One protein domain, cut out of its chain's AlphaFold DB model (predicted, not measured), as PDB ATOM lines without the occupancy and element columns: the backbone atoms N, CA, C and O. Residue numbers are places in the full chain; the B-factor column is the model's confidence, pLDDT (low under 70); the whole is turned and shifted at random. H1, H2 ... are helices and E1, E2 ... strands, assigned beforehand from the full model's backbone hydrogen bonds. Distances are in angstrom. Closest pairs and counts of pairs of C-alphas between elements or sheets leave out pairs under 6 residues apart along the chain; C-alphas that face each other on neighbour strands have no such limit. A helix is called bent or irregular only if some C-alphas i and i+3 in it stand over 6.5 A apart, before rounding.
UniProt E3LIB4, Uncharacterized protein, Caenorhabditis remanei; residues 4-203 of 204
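AT A GLANCE: This is residues 4 to 203 of the 204 residues of an uncharacterized protein of Caenorhabditis remanei (UniProt E3LIB4). What shape do these atoms make? A twisted sheet of seven strands has H6 and H8 packed over one face, with H7 beside H6, while two arms lead away from it: H1 to H4 make one, and H5 with residues 61 to 75 makes the other. What is it built of? The printed part has 200 residues, with eight named helices and seven named strands in the order H1 H2 H3 H4 E1 H5 E2 E3 H6 E4 H7 E5 H8 E6 E7, and its class is mixed, helices and strands. The sheet is mixed, in the order E3 E2 E1 E4 E5 E6 E7. How compact is it? It is loose, with a radius of gyration of the C-alphas of 20.4 A, and flat, spanning 70 by 52 by 22 A.

HOW THE PARTS SIT: How do the first helices meet? H1, residues 4 to 12, and H2, residues 15 to 22, only just touch, with 3 pairs of C-alphas within 8 A, and only at the corner by their link; the closest C-alphas are those of Phe 12 and Leu 18, 5.6 A. H4, residues 40 to 54, touches H2 with residues 41 to 46 alone, closest at the C-alphas of Glu 19 and Glu 45, 6.8 A. H3, residues 33 to 37, touches residues 42 to 46 alone of H4, closest at the C-alphas of Arg 36 and Asn 43, 4.0 A. How do the strands pair? E1, residues 56 to 60, is parallel to E4, residues 120 to 124, at 12 degrees, with N 57 and O 120 at 2.8 A, and antiparallel to E2, residues 90 to 93, at 161 degrees, with N 60 and O 92 at 2.9 A. E2 makes a hairpin with E3, residues 96 to 99, with N 93 and O 96 at 2.8 A. E5, residues 155 to 157, is parallel to E4, with N 121 and O 155 at 2.9 A, and to E6, residues 178 to 183, with N 156 and O 178 at 3.0 A; E7, residues 198 to 202, is parallel to E6, with N 200 and O 179 at 3.0 A. Which helices are on the sheet? H6, residues 100 to 112, has a height over the sheet of 10.5 A, and H8, residues 167 to 174, on the same face, 10.1 A. H7, residues 131 to 146, only grazes the sheet with its residues 137 to 146; it touches H6 at a shallow tilt of 10 degrees, the same way, closest at the C-alphas of Phe 107 and Leu 145, 5.2 A. What of H5 and the helix backbones? H5, residues 76 to 85, is not on the sheet and is apart from H6. Every O i to N i+4 pair is within hydrogen-bond range in H1, H2, H4, H5 and H8, against 11 of 12 in H7, 7 of 9 in H6 and 0 of 1 in H3, where 2 of 2 O i to N i+3 pairs are.

IN THESE COORDINATES: Where are the anchor points? H1 begins at C-alpha 4, (205.150, 34.074, -60.552), and E7 ends at C-alpha 202, (193.172, 92.993, -42.063). How long are the longer elements? From first to last C-alpha H4 measures 21.1 A, H7 20.9 A, H6 19.5 A and E6 14.9 A. H6 is irregular, its C-alphas 101 and 104 being 7.0 A apart. Which units recur? E4, H7, E5 and E5, H8, E6 are strand-helix-strand units, parallel neighbour strands with a helix between, and E3, H6, E4 is a split one, with E2 and E1 between its strands; each crossover is right-handed.

THE WHOLE: How far does it reach? The two C-alphas farthest apart, those of Ser 4 and Glu 191, are 70.1 A apart. Is it unbroken? The printed part has no cut; the long links are E1 to H5 and E6 to E7. Where is confidence low? The mean pLDDT of the printed part is 80.6, and residues 4 to 8, 27, 63 to 88, 183 to 194 and 203 are under 70.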
ATOM      1  N   SER A   4     205.023  32.627 -60.305       58.81
ATOM      2  CA  SER A   4     205.150  34.074 -60.552       58.81
ATOM      3  C   SER A   4     203.985  34.893 -59.986       58.81
ATOM      4  O   SER A   4     204.205  35.957 -59.407       58.81
ATOM      5  N   ASN A   5     202.752  34.373 -60.037       61.75
ATOM      6  CA  ASN A   5     201.588  35.048 -59.449       61.75
ATOM      7  C   ASN A   5     201.650  35.076 -57.916       61.75
ATOM      8  O   ASN A   5     201.181  36.034 -57.301       61.75
ATOM      9  N   LYS A   6     202.288  34.086 -57.272       63.84
ATOM     10  CA  LYS A   6     202.495  34.106 -55.813       63.84
ATOM     11  C   LYS A   6     203.507  35.169 -55.388       63.84
ATOM     12  O   LYS A   6     203.353  35.750 -54.317       63.84
ATOM     13  N   GLN A   7     204.531  35.426 -56.201       64.56
ATOM     14  CA  GLN A   7     205.547  36.437 -55.899       64.56
ATOM     15  C   GLN A   7     205.021  37.860 -56.116       64.56
ATOM     16  O   GLN A   7     205.211  38.704 -55.243       64.56
ATOM     17  N   ALA A   8     204.284  38.105 -57.205       63.62
ATOM     18  CA  ALA A   8     203.647  39.402 -57.451       63.62
ATOM     19  C   ALA A   8     202.661  39.785 -56.331       63.62
ATOM     20  O   ALA A   8     202.694  40.904 -55.825       63.62
ATOM     21  N   THR A   9     201.848  38.830 -55.864       70.31
ATOM     22  CA  THR A   9     200.900  39.067 -54.758       70.31
ATOM     23  C   THR A   9     201.613  39.490 -53.466       70.31
ATOM     24  O   THR A   9     201.175  40.424 -52.801       70.31
ATOM     25  N   LYS A  10     202.775  38.896 -53.151       78.25
ATOM     26  CA  LYS A  10     203.572  39.278 -51.968       78.25
ATOM     27  C   LYS A  10     204.068  40.725 -52.011       78.25
ATOM     28  O   LYS A  10     204.141  41.366 -50.964       78.25
ATOM     29  N   VAL A  11     204.404  41.244 -53.194       76.94
ATOM     30  CA  VAL A  11     204.824  42.647 -53.358       76.94
ATOM     31  C   VAL A  11     203.667  43.588 -53.025       76.94
ATOM     32  O   VAL A  11     203.852  44.536 -52.266       76.94
ATOM     33  N   PHE A  12     202.462  43.295 -53.518       81.31
ATOM     34  CA  PHE A  12     201.277  44.126 -53.282       81.31
ATOM     35  C   PHE A  12     200.704  44.020 -51.866       81.31
ATOM     36  O   PHE A  12     200.018  44.933 -51.414       81.31
ATOM     37  N   ASP A  13     201.016  42.947 -51.144       81.69
ATOM     38  CA  ASP A  13     200.666  42.805 -49.729       81.69
ATOM     39  C   ASP A  13     201.687  43.456 -48.786       81.69
ATOM     40  O   ASP A  13     201.464  43.521 -47.576       81.69
ATOM     41  N   THR A  14     202.793  43.976 -49.325       85.75
ATOM     42  CA  THR A  14     203.829  44.669 -48.559       85.75
ATOM     43  C   THR A  14     203.555  46.183 -48.544       85.75
ATOM     44  O   THR A  14     203.765  46.845 -49.563       85.75
ATOM     45  N   PRO A  15     203.137  46.788 -47.408       84.56
ATOM     46  CA  PRO A  15     202.599  48.154 -47.398       84.56
ATOM     47  C   PRO A  15     203.559  49.233 -47.909       84.56
ATOM     48  O   PRO A  15     203.143  50.108 -48.657       84.56
ATOM     49  N   HIS A  16     204.844  49.163 -47.547       85.94
ATOM     50  CA  HIS A  16     205.832  50.170 -47.954       85.94
ATOM     51  C   HIS A  16     206.155  50.106 -49.454       85.94
ATOM     52  O   HIS A  16     206.391  51.140 -50.076       85.94
ATOM     53  N   LEU A  17     206.138  48.908 -50.052       89.50
ATOM     54  CA  LEU A  17     206.321  48.748 -51.495       89.50
ATOM     55  C   LEU A  17     205.104  49.280 -52.239       89.50
ATOM     56  O   LEU A  17     205.258  50.003 -53.218       89.50
ATOM     57  N   LEU A  18     203.903  48.976 -51.745       89.25
ATOM     58  CA  LEU A  18     202.668  49.464 -52.337       89.25
ATOM     59  C   LEU A  18     202.545  50.994 -52.241       89.25
ATOM     60  O   LEU A  18     202.190  51.626 -53.231       89.25
ATOM     61  N   GLU A  19     202.897  51.598 -51.100       88.31
ATOM     62  CA  GLU A  19     202.973  53.060 -50.948       88.31
ATOM     63  C   GLU A  19     203.921  53.672 -51.987       88.31
ATOM     64  O   GLU A  19     203.544  54.625 -52.667       88.31
ATOM     65  N   ASN A  20     205.115  53.092 -52.155       88.69
ATOM     66  CA  ASN A  20     206.109  53.577 -53.110       88.69
ATOM     67  C   ASN A  20     205.670  53.391 -54.572       88.69
ATOM     68  O   ASN A  20     205.929  54.246 -55.409       88.69
ATOM     69  N   ILE A  21     204.983  52.299 -54.907       88.62
ATOM     70  CA  ILE A  21     204.411  52.116 -56.250       88.62
ATOM     71  C   ILE A  21     203.360  53.201 -56.505       88.62
ATOM     72  O   ILE A  21     203.407  53.889 -57.522       88.62
ATOM     73  N   LEU A  22     202.444  53.393 -55.555       87.19
ATOM     74  CA  LEU A  22     201.356  54.358 -55.677       87.19
ATOM     75  C   LEU A  22     201.849  55.811 -55.700       87.19
ATOM     76  O   LEU A  22     201.235  56.639 -56.366       87.19
ATOM     77  N   SER A  23     202.978  56.137 -55.062       84.31
ATOM     78  CA  SER A  23     203.551  57.489 -55.129       84.31
ATOM     79  C   SER A  23     204.083  57.870 -56.515       84.31
ATOM     80  O   SER A  23     204.310  59.052 -56.761       84.31
ATOM     81  N   HIS A  24     204.286  56.895 -57.405       86.19
ATOM     82  CA  HIS A  24     204.717  57.108 -58.792       86.19
ATOM     83  C   HIS A  24     203.556  57.052 -59.796       86.19
ATOM     84  O   HIS A  24     203.778  57.161 -60.999       86.19
ATOM     85  N   VAL A  25     202.320  56.881 -59.323       82.38
ATOM     86  CA  VAL A  25     201.133  56.903 -60.180       82.38
ATOM     87  C   VAL A  25     200.824  58.343 -60.576       82.38
ATOM     88  O   VAL A  25     200.697  59.230 -59.728       82.38
ATOM     89  N   GLU A  26     200.683  58.573 -61.878       75.06
ATOM     90  CA  GLU A  26     200.397  59.899 -62.413       75.06
ATOM     91  C   GLU A  26     199.035  60.432 -61.945       75.06
ATOM     92  O   GLU A  26     198.071  59.697 -61.732       75.06
ATOM     93  N   PHE A  27     198.948  61.758 -61.831       67.81
ATOM     94  CA  PHE A  27     197.715  62.504 -61.564       67.81
ATOM     95  C   PHE A  27     197.051  62.305 -60.187       67.81
ATOM     96  O   PHE A  27     195.952  62.816 -59.977       67.81
ATOM     97  N   GLY A  28     197.723  61.660 -59.229       71.56
ATOM     98  CA  GLY A  28     197.279  61.597 -57.833       71.56
ATOM     99  C   GLY A  28     196.168  60.576 -57.560       71.56
ATOM    100  O   GLY A  28     195.566  59.995 -58.461       71.56
ATOM    101  N   MET A  29     195.901  60.309 -56.278       80.44
ATOM    102  CA  MET A  29     195.032  59.195 -55.868       80.44
ATOM    103  C   MET A  29     193.562  59.383 -56.254       80.44
ATOM    104  O   MET A  29     192.861  58.399 -56.474       80.44
ATOM    105  N   MET A  30     193.073  60.622 -56.358       81.38
ATOM    106  CA  MET A  30     191.658  60.857 -56.672       81.38
ATOM    107  C   MET A  30     191.307  60.535 -58.122       81.38
ATOM    108  O   MET A  30     190.151  60.243 -58.419       81.38
ATOM    109  N   ARG A  31     192.292  60.575 -59.024       80.38
ATOM    110  CA  ARG A  31     192.119  60.181 -60.427       80.38
ATOM    111  C   ARG A  31     192.323  58.688 -60.663       80.38
ATOM    112  O   ARG A  31     191.924  58.202 -61.710       80.38
ATOM    113  N   ASN A  32     192.859  57.978 -59.670       84.75
ATOM    114  CA  ASN A  32     193.166  56.548 -59.726       84.75
ATOM    115  C   ASN A  32     192.372  55.763 -58.661       84.75
ATOM    116  O   ASN A  32     192.875  54.844 -58.011       84.75
ATOM    117  N   LEU A  33     191.115  56.160 -58.413       88.31
ATOM    118  CA  LEU A  33     190.242  55.497 -57.434       88.31
ATOM    119  C   LEU A  33     189.841  54.077 -57.854       88.31
ATOM    120  O   LEU A  33     189.451  53.278 -57.004       88.31
ATOM    121  N   ASP A  34     189.933  53.758 -59.138       89.94
ATOM    122  CA  ASP A  34     189.721  52.432 -59.713       89.94
ATOM    123  C   ASP A  34     190.737  51.404 -59.198       89.94
ATOM    124  O   ASP A  34     190.387  50.238 -59.017       89.94
ATOM    125  N   PHE A  35     191.943  51.832 -58.808       90.31
ATOM    126  CA  PHE A  35     192.923  50.948 -58.171       90.31
ATOM    127  C   PHE A  35     192.419  50.340 -56.858       90.31
ATOM    128  O   PHE A  35     192.873  49.272 -56.449       90.31
ATOM    129  N   ARG A  36     191.402  50.937 -56.226       90.75
ATOM    130  CA  ARG A  36     190.727  50.346 -55.060       90.75
ATOM    131  C   ARG A  36     190.052  49.010 -55.378       90.75
ATOM    132  O   ARG A  36     189.789  48.241 -54.459       90.75
ATOM    133  N   LEU A  37     189.765  48.732 -56.647       92.50
ATOM    134  CA  LEU A  37     189.134  47.493 -57.096       92.50
ATOM    135  C   LEU A  37     190.150  46.372 -57.367       92.50
ATOM    136  O   LEU A  37     189.743  45.224 -57.521       92.50
ATOM    137  N   VAL A  38     191.456  46.675 -57.385       90.56
ATOM    138  CA  VAL A  38     192.519  45.697 -57.676       90.56
ATOM    139  C   VAL A  38     192.646  44.665 -56.554       90.56
ATOM    140  O   VAL A  38     192.678  43.464 -56.807       90.56
ATOM    141  N   SER A  39     192.728  45.116 -55.298       90.38
ATOM    142  CA  SER A  39     192.782  44.229 -54.130       90.38
ATOM    143  C   SER A  39     192.426  44.956 -52.830       90.38
ATOM    144  O   SER A  39     192.389  46.188 -52.764       90.38
ATOM    145  N   LYS A  40     192.219  44.193 -51.747       90.62
ATOM    146  CA  LYS A  40     192.013  44.758 -50.399       90.62
ATOM    147  C   LYS A  40     193.210  45.604 -49.942       90.62
ATOM    148  O   LYS A  40     192.999  46.638 -49.308       90.62
ATOM    149  N   SER A  41     194.431  45.182 -50.278       91.06
ATOM    150  CA  SER A  41     195.679  45.882 -49.948       91.06
ATOM    151  C   SER A  41     195.748  47.238 -50.664       91.06
ATOM    152  O   SER A  41     195.959  48.257 -50.006       91.06
ATOM    153  N   PHE A  42     195.420  47.281 -51.962       92.06
ATOM    154  CA  PHE A  42     195.292  48.530 -52.726       92.06
ATOM    155  C   PHE A  42     194.214  49.457 -52.164       92.06
ATOM    156  O   PHE A  42     194.488  50.629 -51.913       92.06
ATOM    157  N   ASN A  43     193.006  48.947 -51.899       91.56
ATOM    158  CA  ASN A  43     191.939  49.768 -51.327       91.56
ATOM    159  C   ASN A  43     192.356  50.394 -49.988       91.56
ATOM    160  O   ASN A  43     192.131  51.582 -49.771       91.56
ATOM    161  N   LYS A  44     192.984  49.612 -49.099       91.25
ATOM    162  CA  LYS A  44     193.457  50.104 -47.800       91.25
ATOM    163  C   LYS A  44     194.505  51.203 -47.963       91.25
ATOM    164  O   LYS A  44     194.413  52.225 -47.286       91.25
ATOM    165  N   GLU A  45     195.478  51.003 -48.845       90.94
ATOM    166  CA  GLU A  45     196.571  51.953 -49.028       90.94
ATOM    167  C   GLU A  45     196.107  53.257 -49.693       90.94
ATOM    168  O   GLU A  45     196.438  54.337 -49.210       90.94
ATOM    169  N   ILE A  46     195.241  53.188 -50.707       91.00
ATOM    170  CA  ILE A  46     194.651  54.380 -51.341       91.00
ATOM    171  C   ILE A  46     193.857  55.201 -50.323       91.00
ATOM    172  O   ILE A  46     194.029  56.416 -50.226       91.00
ATOM    173  N   LEU A  47     193.017  54.546 -49.516       90.94
ATOM    174  CA  LEU A  47     192.254  55.217 -48.463       90.94
ATOM    175  C   LEU A  47     193.170  55.880 -47.422       90.94
ATOM    176  O   LEU A  47     192.898  57.005 -47.000       90.94
ATOM    177  N   ARG A  48     194.281  55.228 -47.052       90.56
ATOM    178  CA  ARG A  48     195.297  55.792 -46.150       90.56
ATOM    179  C   ARG A  48     195.964  57.033 -46.751       90.56
ATOM    180  O   ARG A  48     196.157  58.022 -46.044       90.56
ATOM    181  N   GLN A  49     196.290  57.014 -48.042       89.19
ATOM    182  CA  GLN A  49     196.880  58.170 -48.722       89.19
ATOM    183  C   GLN A  49     195.896  59.334 -48.839       89.19
ATOM    184  O   GLN A  49     196.276  60.461 -48.525       89.19
ATOM    185  N   ILE A  50     194.632  59.072 -49.195       90.75
ATOM    186  CA  ILE A  50     193.568  60.090 -49.214       90.75
ATOM    187  C   ILE A  50     193.420  60.714 -47.823       90.75
ATOM    188  O   ILE A  50     193.434  61.936 -47.694       90.75
ATOM    189  N   GLN A  51     193.359  59.898 -46.769       91.81
ATOM    190  CA  GLN A  51     193.309  60.383 -45.390       91.81
ATOM    191  C   GLN A  51     194.500  61.292 -45.051       91.81
ATOM    192  O   GLN A  51     194.312  62.377 -44.498       91.81
ATOM    193  N   LYS A  52     195.724  60.875 -45.396       90.12
ATOM    194  CA  LYS A  52     196.951  61.636 -45.122       90.12
ATOM    195  C   LYS A  52     196.977  62.964 -45.881       90.12
ATOM    196  O   LYS A  52     197.319  63.986 -45.286       90.12
ATOM    197  N   SER A  53     196.611  62.966 -47.163       88.94
ATOM    198  CA  SER A  53     196.661  64.161 -48.009       88.94
ATOM    199  C   SER A  53     195.537  65.153 -47.710       88.94
ATOM    200  O   SER A  53     195.760  66.350 -47.825       88.94
ATOM    201  N   HIS A  54     194.364  64.700 -47.257       93.06
ATOM    202  CA  HIS A  54     193.197  65.565 -47.013       93.06
ATOM    203  C   HIS A  54     193.034  66.001 -45.553       93.06
ATOM    204  O   HIS A  54     192.100  66.730 -45.224       93.06
ATOM    205  N   ARG A  55     193.968  65.631 -44.670       94.25
ATOM    206  CA  ARG A  55     194.071  66.223 -43.327       94.25
ATOM    207  C   ARG A  55     194.331  67.733 -43.404       94.25
ATOM    208  O   ARG A  55     193.820  68.497 -42.586       94.25
ATOM    209  N   LYS A  56     195.107  68.159 -44.406       95.62
ATOM    210  CA  LYS A  56     195.379  69.562 -44.731       95.62
ATOM    211  C   LYS A  56     194.921  69.829 -46.158       95.62
ATOM    212  O   LYS A  56     195.463  69.247 -47.090       95.62
ATOM    213  N   ILE A  57     193.925  70.686 -46.319       95.69
ATOM    214  CA  ILE A  57     193.338  71.022 -47.611       95.69
ATOM    215  C   ILE A  57     193.770  72.427 -48.012       95.69
ATOM    216  O   ILE A  57     193.515  73.403 -47.309       95.69
ATOM    217  N   LYS A  58     194.397  72.536 -49.178       95.44
ATOM    218  CA  LYS A  58     194.728  73.803 -49.819       95.44
ATOM    219  C   LYS A  58     193.889  73.958 -51.078       95.44
ATOM    220  O   LYS A  58     193.974  73.112 -51.962       95.44
ATOM    221  N   ILE A  59     193.115  75.037 -51.157       95.50
ATOM    222  CA  ILE A  59     192.275  75.383 -52.306       95.50
ATOM    223  C   ILE A  59     192.826  76.662 -52.924       95.50
ATOM    224  O   ILE A  59     192.897  77.696 -52.262       95.50
ATOM    225  N   GLU A  60     193.224  76.631 -54.187       92.81
ATOM    226  CA  GLU A  60     193.821  77.805 -54.815       92.81
ATOM    227  C   GLU A  60     193.376  78.034 -56.251       92.81
ATOM    228  O   GLU A  60     193.127  77.103 -57.020       92.81
ATOM    229  N   TYR A  61     193.307  79.311 -56.619       87.75
ATOM    230  CA  TYR A  61     193.115  79.733 -57.996       87.75
ATOM    231  C   TYR A  61     194.421  80.302 -58.550       87.75
ATOM    232  O   TYR A  61     194.919  81.332 -58.093       87.75
ATOM    233  N   ILE A  62     194.982  79.632 -59.553       79.25
ATOM    234  CA  ILE A  62     196.298  79.986 -60.106       79.25
ATOM    235  C   ILE A  62     196.189  81.004 -61.262       79.25
ATOM    236  O   ILE A  62     197.162  81.685 -61.572       79.25
ATOM    237  N   GLY A  63     194.999  81.242 -61.829       67.75
ATOM    238  CA  GLY A  63     194.861  82.068 -63.039       67.75
ATOM    239  C   GLY A  63     195.385  81.349 -64.294       67.75
ATOM    240  O   GLY A  63     196.073  80.338 -64.202       67.75
ATOM    241  N   LYS A  64     194.990  81.805 -65.490       55.88
ATOM    242  CA  LYS A  64     195.171  81.070 -66.759       55.88
ATOM    243  C   LYS A  64     196.643  80.809 -67.129       55.88
ATOM    244  O   LYS A  64     197.287  81.733 -67.605       55.88
ATOM    245  N   ILE A  65     197.068  79.540 -67.062       42.19
ATOM    246  CA  ILE A  65     197.577  78.724 -68.189       42.19
ATOM    247  C   ILE A  65     197.142  77.264 -67.923       42.19
ATOM    248  O   ILE A  65     197.769  76.570 -67.133       42.19
ATOM    249  N   PHE A  66     196.076  76.777 -68.573       44.28
ATOM    250  CA  PHE A  66     195.985  75.347 -68.912       44.28
ATOM    251  C   PHE A  66     196.532  75.226 -70.328       44.28
ATOM    252  O   PHE A  66     195.803  75.258 -71.312       44.28
ATOM    253  N   GLY A  67     197.857  75.248 -70.399       41.03
ATOM    254  CA  GLY A  67     198.649  75.097 -71.604       41.03
ATOM    255  C   GLY A  67     199.003  73.637 -71.801       41.03
ATOM    256  O   GLY A  67     200.177  73.317 -71.869       41.03
ATOM    257  N   ASP A  68     197.992  72.781 -71.900       38.19
ATOM    258  CA  ASP A  68     198.103  71.605 -72.755       38.19
ATOM    259  C   ASP A  68     197.243  71.898 -73.967       38.19
ATOM    260  O   ASP A  68     196.045  71.640 -73.961       38.19
ATOM    261  N   LEU A  69     197.869  72.566 -74.935       41.53
ATOM    262  CA  LEU A  69     197.580  72.588 -76.368       41.53
ATOM    263  C   LEU A  69     198.121  73.908 -76.917       41.53
ATOM    264  O   LEU A  69     197.505  74.967 -76.805       41.53
ATOM    265  N   ARG A  70     199.296  73.825 -77.550       38.78
ATOM    266  CA  ARG A  70     199.737  74.754 -78.596       38.78
ATOM    267  C   ARG A  70     198.717  74.732 -79.742       38.78
ATOM    268  O   ARG A  70     198.987  74.198 -80.810       38.78
ATOM    269  N   LEU A  71     197.525  75.259 -79.517       46.16
ATOM    270  CA  LEU A  71     196.568  75.524 -80.571       46.16
ATOM    271  C   LEU A  71     196.598  77.027 -80.788       46.16
ATOM    272  O   LEU A  71     196.047  77.813 -80.018       46.16
ATOM    273  N   THR A  72     197.343  77.424 -81.812       42.69
ATOM    274  CA  THR A  72     197.271  78.767 -82.370       42.69
ATOM    275  C   THR A  72     195.830  79.035 -82.811       42.69
ATOM    276  O   THR A  72     195.160  78.168 -83.366       42.69
ATOM    277  N   ILE A  73     195.346  80.252 -82.553       47.25
ATOM    278  CA  ILE A  73     193.959  80.728 -82.757       47.25
ATOM    279  C   ILE A  73     193.602  80.852 -84.264       47.25
ATOM    280  O   ILE A  73     192.706  81.587 -84.657       47.25
ATOM    281  N   ALA A  74     194.318  80.152 -85.144       53.12
ATOM    282  CA  ALA A  74     194.112  80.216 -86.587       53.12
ATOM    283  C   ALA A  74     193.012  79.259 -87.084       53.12
ATOM    284  O   ALA A  74     192.550  79.409 -88.211       53.12
ATOM    285  N   ASP A  75     192.586  78.292 -86.263       49.84
ATOM    286  CA  ASP A  75     191.564  77.308 -86.631       49.84
ATOM    287  C   ASP A  75     190.171  77.696 -86.068       49.84
ATOM    288  O   ASP A  75     190.000  77.792 -84.844       49.84
ATOM    289  N   PRO A  76     189.145  77.889 -86.922       53.72
ATOM    290  CA  PRO A  76     187.770  78.179 -86.504       53.72
ATOM    291  C   PRO A  76     187.148  77.135 -85.555       53.72
ATOM    292  O   PRO A  76     186.321  77.491 -84.713       53.72
ATOM    293  N   GLN A  77     187.554  75.861 -85.626       52.44
ATOM    294  CA  GLN A  77     187.085  74.810 -84.708       52.44
ATOM    295  C   GLN A  77     187.739  74.919 -83.321       52.44
ATOM    296  O   GLN A  77     187.130  74.590 -82.298       52.44
ATOM    297  N   VAL A  78     188.968  75.441 -83.258       51.00
ATOM    298  CA  VAL A  78     189.668  75.761 -82.007       51.00
ATOM    299  C   VAL A  78     189.035  76.982 -81.342       51.00
ATOM    300  O   VAL A  78     188.833  76.968 -80.130       51.00
ATOM    301  N   ALA A  79     188.635  77.999 -82.110       50.16
ATOM    302  CA  ALA A  79     187.931  79.173 -81.586       50.16
ATOM    303  C   ALA A  79     186.619  78.805 -80.857       50.16
ATOM    304  O   ALA A  79     186.362  79.312 -79.764       50.16
ATOM    305  N   GLN A  80     185.850  77.839 -81.380       49.31
ATOM    306  CA  GLN A  80     184.671  77.285 -80.691       49.31
ATOM    307  C   GLN A  80     185.019  76.600 -79.359       49.31
ATOM    308  O   GLN A  80     184.307  76.768 -78.368       49.31
ATOM    309  N   ARG A  81     186.144  75.871 -79.288       45.50
ATOM    310  CA  ARG A  81     186.647  75.316 -78.017       45.50
ATOM    311  C   ARG A  81     187.080  76.426 -77.052       45.50
ATOM    312  O   ARG A  81     186.831  76.312 -75.858       45.50
ATOM    313  N   PHE A  82     187.658  77.524 -77.544       46.16
ATOM    314  CA  PHE A  82     188.028  78.700 -76.741       46.16
ATOM    315  C   PHE A  82     186.837  79.425 -76.103       46.16
ATOM    316  O   PHE A  82     186.958  79.872 -74.958       46.16
ATOM    317  N   ASP A  83     185.680  79.479 -76.761       43.78
ATOM    318  CA  ASP A  83     184.457  79.980 -76.125       43.78
ATOM    319  C   ASP A  83     183.914  79.015 -75.055       43.78
ATOM    320  O   ASP A  83     183.433  79.473 -74.017       43.78
ATOM    321  N   ALA A  84     184.113  77.699 -75.200       46.47
ATOM    322  CA  ALA A  84     183.882  76.737 -74.115       46.47
ATOM    323  C   ALA A  84     184.918  76.861 -72.968       46.47
ATOM    324  O   ALA A  84     184.604  76.620 -71.807       46.47
ATOM    325  N   TYR A  85     186.144  77.329 -73.230       44.56
ATOM    326  CA  TYR A  85     187.143  77.623 -72.187       44.56
ATOM    327  C   TYR A  85     186.886  78.938 -71.425       44.56
ATOM    328  O   TYR A  85     187.504  79.172 -70.382       44.56
ATOM    329  N   LYS A  86     185.961  79.804 -71.874       49.88
ATOM    330  CA  LYS A  86     185.446  80.903 -71.027       49.88
ATOM    331  C   LYS A  86     184.624  80.380 -69.841       49.88
ATOM    332  O   LYS A  86     184.447  81.131 -68.881       49.88
ATOM    333  N   THR A  87     184.153  79.129 -69.885       54.06
ATOM    334  CA  THR A  87     183.287  78.531 -68.858       54.06
ATOM    335  C   THR A  87     183.964  77.436 -68.021       54.06
ATOM    336  O   THR A  87     183.493  77.173 -66.917       54.06
ATOM    337  N   ASP A  88     185.101  76.867 -68.449       67.31
ATOM    338  CA  ASP A  88     185.842  75.834 -67.692       67.31
ATOM    339  C   ASP A  88     186.783  76.432 -66.627       67.31
ATOM    340  O   ASP A  88     188.012  76.343 -66.695       67.31
ATOM    341  N   ILE A  89     186.201  77.119 -65.643       76.69
ATOM    342  CA  ILE A  89     186.956  77.673 -64.516       76.69
ATOM    343  C   ILE A  89     187.361  76.531 -63.590       76.69
ATOM    344  O   ILE A  89     186.522  75.772 -63.106       76.69
ATOM    345  N   ARG A  90     188.665  76.437 -63.333       85.44
ATOM    346  CA  ARG A  90     189.260  75.396 -62.499       85.44
ATOM    347  C   ARG A  90     189.887  75.980 -61.250       85.44
ATOM    348  O   ARG A  90     190.432  77.086 -61.270       85.44
ATOM    349  N   VAL A  91     189.837  75.197 -60.186       88.69
ATOM    350  CA  VAL A  91     190.551  75.450 -58.936       88.69
ATOM    351  C   VAL A  91     191.393  74.229 -58.608       88.69
ATOM    352  O   VAL A  91     191.074  73.110 -59.012       88.69
ATOM    353  N   PHE A  92     192.490  74.457 -57.903       90.12
ATOM    354  CA  PHE A  92     193.341  73.388 -57.420       90.12
ATOM    355  C   PHE A  92     192.942  73.040 -55.995       90.12
ATOM    356  O   PHE A  92     192.811  73.943 -55.171       90.12
ATOM    357  N   VAL A  93     192.781  71.751 -55.706       92.00
ATOM    358  CA  VAL A  93     192.668  71.228 -54.345       92.00
ATOM    359  C   VAL A  93     193.820  70.260 -54.116       92.00
ATOM    360  O   VAL A  93     193.946  69.281 -54.840       92.00
ATOM    361  N   ASN A  94     194.693  70.547 -53.147       88.81
ATOM    362  CA  ASN A  94     195.863  69.712 -52.832       88.81
ATOM    363  C   ASN A  94     196.707  69.325 -54.066       88.81
ATOM    364  O   ASN A  94     197.188  68.200 -54.169       88.81
ATOM    365  N   ASN A  95     196.912  70.284 -54.978       81.88
ATOM    366  CA  ASN A  95     197.636  70.170 -56.257       81.88
ATOM    367  C   ASN A  95     196.893  69.455 -57.398       81.88
ATOM    368  O   ASN A  95     197.394  69.434 -58.520       81.88
ATOM    369  N   GLU A  96     195.688  68.939 -57.171       84.12
ATOM    370  CA  GLU A  96     194.852  68.393 -58.236       84.12
ATOM    371  C   GLU A  96     193.911  69.466 -58.786       84.12
ATOM    372  O   GLU A  96     193.332  70.244 -58.030       84.12
ATOM    373  N   ASN A  97     193.753  69.523 -60.111       84.94
ATOM    374  CA  ASN A  97     192.816  70.453 -60.736       84.94
ATOM    375  C   ASN A  97     191.417  69.843 -60.856       84.94
ATOM    376  O   ASN A  97     191.258  68.721 -61.341       84.94
ATOM    377  N   PHE A  98     190.422  70.639 -60.478       85.94
ATOM    378  CA  PHE A  98     189.005  70.310 -60.572       85.94
ATOM    379  C   PHE A  98     188.280  71.401 -61.337       85.94
ATOM    380  O   PHE A  98     188.569  72.593 -61.161       85.94
ATOM    381  N   LYS A  99     187.304  71.010 -62.158       87.12
ATOM    382  CA  LYS A  99     186.335  71.977 -62.670       87.12
ATOM    383  C   LYS A  99     185.498  72.487 -61.511       87.12
ATOM    384  O   LYS A  99     185.154  71.729 -60.606       87.12
ATOM    385  N   LEU A 100     185.103  73.754 -61.554       84.19
ATOM    386  CA  LEU A 100     184.250  74.320 -60.511       84.19
ATOM    387  C   LEU A 100     182.943  73.520 -60.339       84.19
ATOM    388  O   LEU A 100     182.483  73.335 -59.219       84.19
ATOM    389  N   SER A 101     182.391  72.983 -61.433       85.00
ATOM    390  CA  SER A 101     181.195  72.125 -61.419       85.00
ATOM    391  C   SER A 101     181.385  70.789 -60.692       85.00
ATOM    392  O   SER A 101     180.405  70.162 -60.307       85.00
ATOM    393  N   GLU A 102     182.624  70.327 -60.523       89.12
ATOM    394  CA  GLU A 102     182.959  69.046 -59.887       89.12
ATOM    395  C   GLU A 102     183.263  69.210 -58.389       89.12
ATOM    396  O   GLU A 102     183.181  68.239 -57.637       89.12
ATOM    397  N   ILE A 103     183.589  70.430 -57.944       91.50
ATOM    398  CA  ILE A 103     184.094  70.706 -56.591       91.50
ATOM    399  C   ILE A 103     183.110  70.299 -55.493       91.50
ATOM    400  O   ILE A 103     183.518  69.662 -54.524       91.50
ATOM    401  N   ASP A 104     181.820  70.604 -55.644       92.50
ATOM    402  CA  ASP A 104     180.818  70.219 -54.644       92.50
ATOM    403  C   ASP A 104     180.690  68.690 -54.525       92.50
ATOM    404  O   ASP A 104     180.710  68.139 -53.423       92.50
ATOM    405  N   GLY A 105     180.646  67.982 -55.659       93.25
ATOM    406  CA  GLY A 105     180.617  66.517 -55.683       93.25
ATOM    407  C   GLY A 105     181.864  65.900 -55.048       93.25
ATOM    408  O   GLY A 105     181.766  64.953 -54.262       93.25
ATOM    409  N   TYR A 106     183.029  66.479 -55.324       93.00
ATOM    410  CA  TYR A 106     184.294  66.069 -54.733       93.00
ATOM    411  C   TYR A 106     184.330  66.304 -53.212       93.00
ATOM    412  O   TYR A 106     184.664  65.384 -52.465       93.00
ATOM    413  N   PHE A 107     183.899  67.463 -52.708       94.88
ATOM    414  CA  PHE A 107     183.833  67.702 -51.259       94.88
ATOM    415  C   PHE A 107     182.826  66.786 -50.560       94.88
ATOM    416  O   PHE A 107     183.130  66.263 -49.488       94.88
ATOM    417  N   LYS A 108     181.673  66.503 -51.183       93.94
ATOM    418  CA  LYS A 108     180.724  65.491 -50.684       93.94
ATOM    419  C   LYS A 108     181.367  64.113 -50.592       93.94
ATOM    420  O   LYS A 108     181.150  63.408 -49.609       93.94
ATOM    421  N   PHE A 109     182.151  63.723 -51.596       92.12
ATOM    422  CA  PHE A 109     182.885  62.463 -51.572       92.12
ATOM    423  C   PHE A 109     183.877  62.419 -50.406       92.12
ATOM    424  O   PHE A 109     183.815  61.486 -49.610       92.12
ATOM    425  N   ILE A 110     184.718  63.446 -50.248       92.06
ATOM    426  CA  ILE A 110     185.672  63.526 -49.132       92.06
ATOM    427  C   ILE A 110     184.945  63.456 -47.789       92.06
ATOM    428  O   ILE A 110     185.369  62.718 -46.905       92.06
ATOM    429  N   LYS A 111     183.813  64.151 -47.640       89.50
ATOM    430  CA  LYS A 111     183.064  64.159 -46.380       89.50
ATOM    431  C   LYS A 111     182.407  62.819 -46.048       89.50
ATOM    432  O   LYS A 111     182.263  62.496 -44.873       89.50
ATOM    433  N   LYS A 112     182.034  62.028 -47.060       91.00
ATOM    434  CA  LYS A 112     181.537  60.653 -46.875       91.00
ATOM    435  C   LYS A 112     182.622  59.685 -46.406       91.00
ATOM    436  O   LYS A 112     182.296  58.632 -45.867       91.00
ATOM    437  N   LEU A 113     183.897  60.004 -46.619       88.44
ATOM    438  CA  LEU A 113     184.997  59.196 -46.114       88.44
ATOM    439  C   LEU A 113     185.221  59.524 -44.634       88.44
ATOM    440  O   LEU A 113     186.027  60.387 -44.305       88.44
ATOM    441  N   GLU A 114     184.554  58.803 -43.732       83.25
ATOM    442  CA  GLU A 114     184.670  58.998 -42.272       83.25
ATOM    443  C   GLU A 114     186.116  58.923 -41.748       83.25
ATOM    444  O   GLU A 114     186.458  59.507 -40.720       83.25
ATOM    445  N   ILE A 115     186.992  58.229 -42.480       87.31
ATOM    446  CA  ILE A 115     188.425  58.149 -42.188       87.31
ATOM    447  C   ILE A 115     189.141  59.502 -42.347       87.31
ATOM    448  O   ILE A 115     190.184  59.717 -41.728       87.31
ATOM    449  N   VAL A 116     188.609  60.420 -43.161       90.44
ATOM    450  CA  VAL A 116     189.211  61.727 -43.432       90.44
ATOM    451  C   VAL A 116     188.787  62.716 -42.351       90.44
ATOM    452  O   VAL A 116     187.669  63.230 -42.329       90.44
ATOM    453  N   LYS A 117     189.728  63.036 -41.464       93.00
ATOM    454  CA  LYS A 117     189.589  64.109 -40.477       93.00
ATOM    455  C   LYS A 117     190.306  65.348 -40.997       93.00
ATOM    456  O   LYS A 117     191.529  65.431 -40.930       93.00
ATOM    457  N   ILE A 118     189.541  66.278 -41.560       94.25
ATOM    458  CA  ILE A 118     190.067  67.561 -42.031       94.25
ATOM    459  C   ILE A 118     190.424  68.400 -40.805       94.25
ATOM    460  O   ILE A 118     189.583  68.591 -39.929       94.25
ATOM    461  N   GLU A 119     191.654  68.899 -40.759       95.56
ATOM    462  CA  GLU A 119     192.150  69.718 -39.651       95.56
ATOM    463  C   GLU A 119     192.545  71.125 -40.084       95.56
ATOM    464  O   GLU A 119     192.446  72.065 -39.297       95.56
ATOM    465  N   GLN A 120     193.010  71.286 -41.323       96.38
ATOM    466  CA  GLN A 120     193.475  72.576 -41.823       96.38
ATOM    467  C   GLN A 120     192.884  72.856 -43.195       96.38
ATOM    468  O   GLN A 120     192.942  71.996 -44.072       96.38
ATOM    469  N   ILE A 121     192.362  74.063 -43.387       96.69
ATOM    470  CA  ILE A 121     191.908  74.560 -44.685       96.69
ATOM    471  C   ILE A 121     192.630  75.869 -44.977       96.69
ATOM    472  O   ILE A 121     192.705  76.761 -44.135       96.69
ATOM    473  N   THR A 122     193.190  75.996 -46.173       96.38
ATOM    474  CA  THR A 122     193.811  77.234 -46.643       96.38
ATOM    475  C   THR A 122     193.308  77.554 -48.036       96.38
ATOM    476  O   THR A 122     193.491  76.759 -48.956       96.38
ATOM    477  N   THR A 123     192.711  78.724 -48.207       95.12
ATOM    478  CA  THR A 123     192.354  79.261 -49.517       95.12
ATOM    479  C   THR A 123     193.388  80.283 -49.981       95.12
ATOM    480  O   THR A 123     193.954  81.018 -49.172       95.12
ATOM    481  N   LYS A 124     193.674  80.325 -51.287       92.19
ATOM    482  CA  LYS A 124     194.656  81.258 -51.856       92.19
ATOM    483  C   LYS A 124     194.231  81.789 -53.219       92.19
ATOM    484  O   LYS A 124     193.872  81.020 -54.111       92.19
ATOM    485  N   SER A 125     194.384  83.100 -53.410       89.00
ATOM    486  CA  SER A 125     194.166  83.791 -54.689       89.00
ATOM    487  C   SER A 125     192.736  83.660 -55.225       89.00
ATOM    488  O   SER A 125     192.509  83.876 -56.417       89.00
ATOM    489  N   LEU A 126     191.765  83.315 -54.373       90.44
ATOM    490  CA  LEU A 126     190.387  83.095 -54.818       90.44
ATOM    491  C   LEU A 126     189.659  84.415 -55.105       90.44
ATOM    492  O   LEU A 126     188.735  84.437 -55.914       90.44
ATOM    493  N   TRP A 127     190.155  85.528 -54.555       86.69
ATOM    494  CA  TRP A 127     189.691  86.889 -54.842       86.69
ATOM    495  C   TRP A 127     189.786  87.270 -56.331       86.69
ATOM    496  O   TRP A 127     189.114  88.195 -56.780       86.69
ATOM    497  N   LYS A 128     190.597  86.549 -57.123       86.12
ATOM    498  CA  LYS A 128     190.722  86.739 -58.580       86.12
ATOM    499  C   LYS A 128     189.542  86.163 -59.376       86.12
ATOM    500  O   LYS A 128     189.427  86.422 -60.572       86.12
ATOM    501  N   LEU A 129     188.698  85.340 -58.754       85.50
ATOM    502  CA  LEU A 129     187.501  84.777 -59.382       85.50
ATOM    503  C   LEU A 129     186.391  85.833 -59.470       85.50
ATOM    504  O   LEU A 129     186.379  86.798 -58.714       85.50
ATOM    505  N   LYS A 130     185.414  85.641 -60.363       86.19
ATOM    506  CA  LYS A 130     184.208  86.491 -60.390       86.19
ATOM    507  C   LYS A 130     183.428  86.349 -59.082       86.19
ATOM    508  O   LYS A 130     183.354  85.249 -58.539       86.19
ATOM    509  N   LYS A 131     182.765  87.415 -58.621       84.12
ATOM    510  CA  LYS A 131     182.063  87.414 -57.326       84.12
ATOM    511  C   LYS A 131     181.013  86.304 -57.186       84.12
ATOM    512  O   LYS A 131     180.953  85.659 -56.148       84.12
ATOM    513  N   SER A 132     180.250  86.011 -58.241       84.56
ATOM    514  CA  SER A 132     179.284  84.898 -58.234       84.56
ATOM    515  C   SER A 132     179.942  83.535 -57.991       84.56
ATOM    516  O   SER A 132     179.400  82.696 -57.279       84.56
ATOM    517  N   ILE A 133     181.139  83.331 -58.541       87.69
ATOM    518  CA  ILE A 133     181.933  82.113 -58.357       87.69
ATOM    519  C   ILE A 133     182.541  82.072 -56.962       87.69
ATOM    520  O   ILE A 133     182.537  81.016 -56.338       87.69
ATOM    521  N   GLN A 134     183.034  83.209 -56.463       90.31
ATOM    522  CA  GLN A 134     183.533  83.307 -55.094       90.31
ATOM    523  C   GLN A 134     182.448  82.902 -54.090       90.31
ATOM    524  O   GLN A 134     182.721  82.093 -53.211       90.31
ATOM    525  N   ASN A 135     181.222  83.405 -54.257       90.94
ATOM    526  CA  ASN A 135     180.098  83.081 -53.378       90.94
ATOM    527  C   ASN A 135     179.746  81.585 -53.434       90.94
ATOM    528  O   ASN A 135     179.599  80.946 -52.400       90.94
ATOM    529  N   ASN A 136     179.687  80.992 -54.631       90.81
ATOM    530  CA  ASN A 136     179.390  79.563 -54.768       90.81
ATOM    531  C   ASN A 136     180.496  78.686 -54.144       90.81
ATOM    532  O   ASN A 136     180.226  77.740 -53.403       90.81
ATOM    533  N   LEU A 137     181.763  79.041 -54.376       93.69
ATOM    534  CA  LEU A 137     182.899  78.332 -53.794       93.69
ATOM    535  C   LEU A 137     182.953  78.499 -52.270       93.69
ATOM    536  O   LEU A 137     183.250  77.534 -51.571       93.69
ATOM    537  N   HIS A 138     182.624  79.685 -51.755       95.44
ATOM    538  CA  HIS A 138     182.463  79.932 -50.325       95.44
ATOM    539  C   HIS A 138     181.443  78.976 -49.718       95.44
ATOM    540  O   HIS A 138     181.777  78.239 -48.793       95.44
ATOM    541  N   ASP A 139     180.232  78.943 -50.272       94.38
ATOM    542  CA  ASP A 139     179.151  78.119 -49.741       94.38
ATOM    543  C   ASP A 139     179.503  76.636 -49.820       94.38
ATOM    544  O   ASP A 139     179.227  75.880 -48.895       94.38
ATOM    545  N   THR A 140     180.195  76.225 -50.879       95.44
ATOM    546  CA  THR A 140     180.669  74.849 -51.037       95.44
ATOM    547  C   THR A 140     181.744  74.491 -49.999       95.44
ATOM    548  O   THR A 140     181.702  73.419 -49.396       95.44
ATOM    549  N   ILE A 141     182.696  75.383 -49.708       95.75
ATOM    550  CA  ILE A 141     183.712  75.145 -48.668       95.75
ATOM    551  C   ILE A 141     183.065  75.111 -47.279       95.75
ATOM    552  O   ILE A 141     183.292  74.182 -46.503       95.75
ATOM    553  N   VAL A 142     182.249  76.111 -46.962       94.56
ATOM    554  CA  VAL A 142     181.665  76.296 -45.632       94.56
ATOM    555  C   VAL A 142     180.597  75.244 -45.342       94.56
ATOM    556  O   VAL A 142     180.645  74.594 -44.301       94.56
ATOM    557  N   ASN A 143     179.664  75.015 -46.267       93.06
ATOM    558  CA  ASN A 143     178.511  74.150 -46.018       93.06
ATOM    559  C   ASN A 143     178.781  72.680 -46.364       93.06
ATOM    560  O   ASN A 143     178.274  71.800 -45.668       93.06
ATOM    561  N   THR A 144     179.569  72.397 -47.410       94.12
ATOM    562  CA  THR A 144     179.813  71.016 -47.864       94.12
ATOM    563  C   THR A 144     181.089  70.427 -47.261       94.12
ATOM    564  O   THR A 144     181.048  69.335 -46.695       94.12
ATOM    565  N   LEU A 145     182.228  71.119 -47.373       94.25
ATOM    566  CA  LEU A 145     183.518  70.575 -46.929       94.25
ATOM    567  C   LEU A 145     183.669  70.608 -45.401       94.25
ATOM    568  O   LEU A 145     183.958  69.585 -44.773       94.25
ATOM    569  N   ILE A 146     183.460  71.785 -44.804       92.75
ATOM    570  CA  ILE A 146     183.494  71.969 -43.349       92.75
ATOM    571  C   ILE A 146     182.200  71.406 -42.752       92.75
ATOM    572  O   ILE A 146     182.226  70.452 -41.962       92.75
ATOM    573  N   GLY A 147     181.064  71.945 -43.197       89.44
ATOM    574  CA  GLY A 147     179.745  71.620 -42.675       89.44
ATOM    575  C   GLY A 147     179.563  72.123 -41.243       89.44
ATOM    576  O   GLY A 147     180.153  73.118 -40.834       89.44
ATOM    577  N   LYS A 148     178.739  71.416 -40.463       85.38
ATOM    578  CA  LYS A 148     178.401  71.791 -39.076       85.38
ATOM    579  C   LYS A 148     179.256  71.103 -38.006       85.38
ATOM    580  O   LYS A 148     179.021  71.296 -36.821       85.38
ATOM    581  N   ASN A 149     180.200  70.246 -38.406       83.12
ATOM    582  CA  ASN A 149     181.058  69.521 -37.469       83.12
ATOM    583  C   ASN A 149     182.483  70.079 -37.510       83.12
ATOM    584  O   ASN A 149     183.260  69.748 -38.409       83.12
ATOM    585  N   TYR A 150     182.810  70.879 -36.498       84.62
ATOM    586  CA  TYR A 150     184.099  71.548 -36.345       84.62
ATOM    587  C   TYR A 150     185.115  70.747 -35.519       84.62
ATOM    588  O   TYR A 150     186.230  71.214 -35.331       84.62
ATOM    589  N   SER A 151     184.777  69.540 -35.040       83.88
ATOM    590  CA  SER A 151     185.524  68.845 -33.977       83.88
ATOM    591  C   SER A 151     187.005  68.597 -34.273       83.88
ATOM    592  O   SER A 151     187.797  68.432 -33.351       83.88
ATOM    593  N   ASN A 152     187.376  68.510 -35.552       89.75
ATOM    594  CA  ASN A 152     188.756  68.279 -35.976       89.75
ATOM    595  C   ASN A 152     189.413  69.534 -36.564       89.75
ATOM    596  O   ASN A 152     190.626  69.533 -36.752       89.75
ATOM    597  N   ILE A 153     188.650  70.589 -36.866       92.94
ATOM    598  CA  ILE A 153     189.166  71.779 -37.541       92.94
ATOM    599  C   ILE A 153     189.999  72.590 -36.549       92.94
ATOM    600  O   ILE A 153     189.508  73.066 -35.536       92.94
ATOM    601  N   GLN A 154     191.279  72.760 -36.860       94.00
ATOM    602  CA  GLN A 154     192.230  73.519 -36.052       94.00
ATOM    603  C   GLN A 154     192.582  74.858 -36.699       94.00
ATOM    604  O   GLN A 154     192.825  75.831 -35.988       94.00
ATOM    605  N   SER A 155     192.641  74.911 -38.032       94.81
ATOM    606  CA  SER A 155     193.130  76.079 -38.769       94.81
ATOM    607  C   SER A 155     192.300  76.337 -40.022       94.81
ATOM    608  O   SER A 155     192.157  75.447 -40.863       94.81
ATOM    609  N   VAL A 156     191.791  77.558 -40.183       94.81
ATOM    610  CA  VAL A 156     191.120  77.995 -41.415       94.81
ATOM    611  C   VAL A 156     191.680  79.341 -41.843       94.81
ATOM    612  O   VAL A 156     191.521  80.345 -41.152       94.81
ATOM    613  N   LYS A 157     192.348  79.362 -42.999       94.25
ATOM    614  CA  LYS A 157     193.045  80.550 -43.495       94.25
ATOM    615  C   LYS A 157     192.598  80.969 -44.886       94.25
ATOM    616  O   LYS A 157     192.355  80.125 -45.742       94.25
ATOM    617  N   GLY A 158     192.544  82.281 -45.108       91.19
ATOM    618  CA  GLY A 158     192.305  82.890 -46.420       91.19
ATOM    619  C   GLY A 158     190.842  82.992 -46.859       91.19
ATOM    620  O   GLY A 158     190.601  83.424 -47.986       91.19
ATOM    621  N   LEU A 159     189.858  82.603 -46.032       91.75
ATOM    622  CA  LEU A 159     188.433  82.685 -46.409       91.75
ATOM    623  C   LEU A 159     187.968  84.119 -46.709       91.75
ATOM    624  O   LEU A 159     186.981  84.300 -47.422       91.75
ATOM    625  N   SER A 160     188.710  85.128 -46.244       88.56
ATOM    626  CA  SER A 160     188.528  86.538 -46.613       88.56
ATOM    627  C   SER A 160     188.644  86.815 -48.111       88.56
ATOM    628  O   SER A 160     188.063  87.786 -48.585       88.56
ATOM    629  N   ASP A 161     189.308  85.944 -48.878       86.94
ATOM    630  CA  ASP A 161     189.310  86.013 -50.343       86.94
ATOM    631  C   ASP A 161     187.905  85.833 -50.944       86.94
ATOM    632  O   ASP A 161     187.667  86.216 -52.090       86.94
ATOM    633  N   LEU A 162     186.994  85.200 -50.202       89.69
ATOM    634  CA  LEU A 162     185.664  84.820 -50.665       89.69
ATOM    635  C   LEU A 162     184.545  85.568 -49.928       89.69
ATOM    636  O   LEU A 162     183.542  85.947 -50.539       89.69
ATOM    637  N   CYS A 163     184.712  85.780 -48.621       87.25
ATOM    638  CA  CYS A 163     183.677  86.291 -47.730       87.25
ATOM    639  C   CYS A 163     184.242  87.258 -46.686       87.25
ATOM    640  O   CYS A 163     185.223  86.957 -46.013       87.25
ATOM    641  N   TYR A 164     183.554  88.381 -46.479       82.50
ATOM    642  CA  TYR A 164     183.912  89.409 -45.499       82.50
ATOM    643  C   TYR A 164     183.343  89.127 -44.095       82.50
ATOM    644  O   TYR A 164     183.000  90.050 -43.369       82.50
ATOM    645  N   GLY A 165     183.221  87.851 -43.712       80.06
ATOM    646  CA  GLY A 165     182.783  87.435 -42.373       80.06
ATOM    647  C   GLY A 165     181.266  87.312 -42.194       80.06
ATOM    648  O   GLY A 165     180.668  88.005 -41.384       80.06
ATOM    649  N   CYS A 166     180.643  86.387 -42.930       87.06
ATOM    650  CA  CYS A 166     179.270  85.956 -42.653       87.06
ATOM    651  C   CYS A 166     179.172  85.156 -41.339       87.06
ATOM    652  O   CYS A 166     180.184  84.669 -40.832       87.06
ATOM    653  N   SER A 167     177.949  84.942 -40.843       87.12
ATOM    654  CA  SER A 167     177.681  84.183 -39.609       87.12
ATOM    655  C   SER A 167     178.383  82.822 -39.575       87.12
ATOM    656  O   SER A 167     179.071  82.521 -38.607       87.12
ATOM    657  N   ASN A 168     178.326  82.045 -40.662       89.69
ATOM    658  CA  ASN A 168     178.988  80.739 -40.719       89.69
ATOM    659  C   ASN A 168     180.520  80.845 -40.593       89.69
ATOM    660  O   ASN A 168     181.154  79.991 -39.981       89.69
ATOM    661  N   CYS A 169     181.135  81.883 -41.169       89.38
ATOM    662  CA  CYS A 169     182.574  82.132 -41.038       89.38
ATOM    663  C   CYS A 169     182.953  82.548 -39.611       89.38
ATOM    664  O   CYS A 169     184.015  82.161 -39.123       89.38
ATOM    665  N   VAL A 170     182.083  83.301 -38.932       86.25
ATOM    666  CA  VAL A 170     182.236  83.625 -37.507       86.25
ATOM    667  C   VAL A 170     182.109  82.358 -36.659       86.25
ATOM    668  O   VAL A 170     182.961  82.108 -35.812       86.25
ATOM    669  N   ASP A 171     181.127  81.499 -36.930       87.50
ATOM    670  CA  ASP A 171     180.964  80.225 -36.221       87.50
ATOM    671  C   ASP A 171     182.180  79.313 -36.397       87.50
ATOM    672  O   ASP A 171     182.664  78.725 -35.429       87.50
ATOM    673  N   ILE A 172     182.727  79.228 -37.614       89.56
ATOM    674  CA  ILE A 172     183.964  78.488 -37.879       89.56
ATOM    675  C   ILE A 172     185.118  79.068 -37.063       89.56
ATOM    676  O   ILE A 172     185.858  78.306 -36.440       89.56
ATOM    677  N   SER A 173     185.277  80.396 -37.050       87.62
ATOM    678  CA  SER A 173     186.386  81.037 -36.342       87.62
ATOM    679  C   SER A 173     186.356  80.707 -34.846       87.62
ATOM    680  O   SER A 173     187.391  80.339 -34.300       87.62
ATOM    681  N   ARG A 174     185.177  80.677 -34.209       85.19
ATOM    682  CA  ARG A 174     185.021  80.288 -32.791       85.19
ATOM    683  C   ARG A 174     185.553  78.890 -32.458       85.19
ATOM    684  O   ARG A 174     185.946  78.645 -31.322       85.19
ATOM    685  N   HIS A 175     185.571  77.979 -33.429       86.38
ATOM    686  CA  HIS A 175     185.992  76.590 -33.233       86.38
ATOM    687  C   HIS A 175     187.423  76.309 -33.714       86.38
ATOM    688  O   HIS A 175     187.894  75.181 -33.592       86.38
ATOM    689  N   CYS A 176     188.129  77.313 -34.246       87.12
ATOM    690  CA  CYS A 176     189.497  77.171 -34.742       87.12
ATOM    691  C   CYS A 176     190.521  77.706 -33.735       87.12
ATOM    692  O   CYS A 176     190.325  78.736 -33.099       87.12
ATOM    693  N   GLN A 177     191.688  77.065 -33.669       89.31
ATOM    694  CA  GLN A 177     192.846  77.609 -32.954       89.31
ATOM    695  C   GLN A 177     193.540  78.706 -33.768       89.31
ATOM    696  O   GLN A 177     194.114  79.637 -33.202       89.31
ATOM    697  N   GLU A 178     193.498  78.592 -35.097       90.88
ATOM    698  CA  GLU A 178     194.085  79.555 -36.020       90.88
ATOM    699  C   GLU A 178     193.064  79.999 -37.073       90.88
ATOM    700  O   GLU A 178     192.497  79.166 -37.782       90.88
ATOM    701  N   TYR A 179     192.859  81.308 -37.214       89.50
ATOM    702  CA  TYR A 179     191.906  81.855 -38.181       89.50
ATOM    703  C   TYR A 179     192.415  83.149 -38.837       89.50
ATOM    704  O   TYR A 179     193.111  83.947 -38.209       89.50
ATOM    705  N   GLY A 180     192.064  83.368 -40.106       84.62
ATOM    706  CA  GLY A 180     192.271  84.646 -40.807       84.62
ATOM    707  C   GLY A 180     193.038  84.548 -42.139       84.62
ATOM    708  O   GLY A 180     193.428  83.461 -42.558       84.62
ATOM    709  N   PRO A 181     193.261  85.659 -42.862       83.69
ATOM    710  CA  PRO A 181     192.928  87.029 -42.480       83.69
ATOM    711  C   PRO A 181     191.417  87.277 -42.415       83.69
ATOM    712  O   PRO A 181     190.670  86.629 -43.144       83.69
ATOM    713  N   VAL A 182     190.967  88.207 -41.576       77.19
ATOM    714  CA  VAL A 182     189.555  88.613 -41.437       77.19
ATOM    715  C   VAL A 182     189.460  90.107 -41.119       77.19
ATOM    716  O   VAL A 182     190.368  90.654 -40.491       77.19
ATOM    717  N   ASN A 183     188.400  90.770 -41.586       69.56
ATOM    718  CA  ASN A 183     188.157  92.177 -41.274       69.56
ATOM    719  C   ASN A 183     187.738  92.318 -39.797       69.56
ATOM    720  O   ASN A 183     186.954  91.515 -39.289       69.56
ATOM    721  N   LEU A 184     188.287  93.331 -39.119       65.75
ATOM    722  CA  LEU A 184     188.004  93.671 -37.719       65.75
ATOM    723  C   LEU A 184     186.498  93.795 -37.429       65.75
ATOM    724  O   LEU A 184     186.009  93.211 -36.465       65.75
ATOM    725  N   SER A 185     185.753  94.496 -38.286       67.50
ATOM    726  CA  SER A 185     184.309  94.714 -38.099       67.50
ATOM    727  C   SER A 185     183.510  93.407 -38.028       67.50
ATOM    728  O   SER A 185     182.516  93.332 -37.320       67.50
ATOM    729  N   SER A 186     183.979  92.340 -38.677       66.56
ATOM    730  CA  SER A 186     183.250  91.072 -38.760       66.56
ATOM    731  C   SER A 186     183.427  90.146 -37.547       66.56
ATOM    732  O   SER A 186     182.710  89.154 -37.448       66.56
ATOM    733  N   ILE A 187     184.408  90.395 -36.668       65.31
ATOM    734  CA  ILE A 187     184.695  89.539 -35.495       65.31
ATOM    735  C   ILE A 187     184.330  90.211 -34.171       65.31
ATOM    736  O   ILE A 187     183.956  89.515 -33.229       65.31
ATOM    737  N   PHE A 188     184.427  91.539 -34.088       61.84
ATOM    738  CA  PHE A 188     184.323  92.264 -32.818       61.84
ATOM    739  C   PHE A 188     182.915  92.776 -32.472       61.84
ATOM    740  O   PHE A 188     182.749  93.384 -31.421       61.84
ATOM    741  N   ASP A 189     181.894  92.461 -33.274       57.16
ATOM    742  CA  ASP A 189     180.482  92.758 -32.961       57.16
ATOM    743  C   ASP A 189     179.860  91.797 -31.923       57.16
ATOM    744  O   ASP A 189     178.660  91.848 -31.655       57.16
ATOM    745  N   VAL A 190     180.649  90.897 -31.323       56.31
ATOM    746  CA  VAL A 190     180.159  89.874 -30.390       56.31
ATOM    747  C   VAL A 190     180.902  89.980 -29.056       56.31
ATOM    748  O   VAL A 190     182.121  89.839 -29.019       56.31
ATOM    749  N   GLU A 191     180.174  90.163 -27.948       55.53
ATOM    750  CA  GLU A 191     180.696  90.242 -26.562       55.53
ATOM    751  C   GLU A 191     181.312  88.921 -26.026       55.53
ATOM    752  O   GLU A 191     181.511  88.746 -24.822       55.53
ATOM    753  N   GLU A 192     181.618  87.955 -26.891       59.75
ATOM    754  CA  GLU A 192     182.062  86.614 -26.501       59.75
ATOM    755  C   GLU A 192     183.590  86.453 -26.470       59.75
ATOM    756  O   GLU A 192     184.350  87.103 -27.189       59.75
ATOM    757  N   LYS A 193     184.058  85.525 -25.624       63.72
ATOM    758  CA  LYS A 193     185.482  85.200 -25.472       63.72
ATOM    759  C   LYS A 193     185.942  84.244 -26.573       63.72
ATOM    760  O   LYS A 193     185.495  83.103 -26.638       63.72
ATOM    761  N   PHE A 194     186.901  84.684 -27.380       69.75
ATOM    762  CA  PHE A 194     187.588  83.840 -28.356       69.75
ATOM    763  C   PHE A 194     188.858  83.211 -27.760       69.75
ATOM    764  O   PHE A 194     189.577  83.850 -26.994       69.75
ATOM    765  N   HIS A 195     189.172  81.974 -28.159       75.94
ATOM    766  CA  HIS A 195     190.345  81.218 -27.689       75.94
ATOM    767  C   HIS A 195     191.358  80.942 -28.813       75.94
ATOM    768  O   HIS A 195     191.858  79.827 -28.969       75.94
ATOM    769  N   PHE A 196     191.665  81.961 -29.617       76.81
ATOM    770  CA  PHE A 196     192.649  81.830 -30.690       76.81
ATOM    771  C   PHE A 196     194.068  81.676 -30.141       76.81
ATOM    772  O   PHE A 196     194.512  82.445 -29.292       76.81
ATOM    773  N   LYS A 197     194.819  80.736 -30.717       77.75
ATOM    774  CA  LYS A 197     196.281  80.722 -30.627       77.75
ATOM    775  C   LYS A 197     196.897  81.731 -31.600       77.75
ATOM    776  O   LYS A 197     197.920  82.333 -31.290       77.75
ATOM    777  N   LEU A 198     196.288  81.901 -32.777       80.38
ATOM    778  CA  LEU A 198     196.707  82.870 -33.788       80.38
ATOM    779  C   LEU A 198     195.493  83.417 -34.546       80.38
ATOM    780  O   LEU A 198     194.764  82.663 -35.187       80.38
ATOM    781  N   LEU A 199     195.327  84.736 -34.537       80.06
ATOM    782  CA  LEU A 199     194.335  85.444 -35.341       80.06
ATOM    783  C   LEU A 199     195.059  86.424 -36.263       80.06
ATOM    784  O   LEU A 199     195.885  87.210 -35.807       80.06
ATOM    785  N   THR A 200     194.773  86.375 -37.562       80.69
ATOM    786  CA  THR A 200     195.282  87.367 -38.522       80.69
ATOM    787  C   THR A 200     194.167  88.337 -38.893       80.69
ATOM    788  O   THR A 200     193.114  87.916 -39.368       80.69
ATOM    789  N   LEU A 201     194.406  89.632 -38.696       78.12
ATOM    790  CA  LEU A 201     193.458  90.708 -38.989       78.12
ATOM    791  C   LEU A 201     193.890  91.483 -40.239       78.12
ATOM    792  O   LEU A 201     195.075  91.527 -40.568       78.12
ATOM    793  N   THR A 202     192.929  92.081 -40.938       73.06
ATOM    794  CA  THR A 202     193.172  92.993 -42.063       73.06
ATOM    795  C   THR A 202     192.257  94.215 -41.969       73.06
ATOM    796  O   THR A 202     191.129  94.112 -41.492       73.06
ATOM    797  N   ASP A 203     192.771  95.361 -42.409       61.94
ATOM    798  CA  ASP A 203     192.137  96.688 -42.454       61.94
ATOM    799  C   ASP A 203     191.462  97.007 -43.803       61.94
ATOM    800  O   ASP A 203     191.023  98.135 -44.018       61.94
TER     801      ASP A 203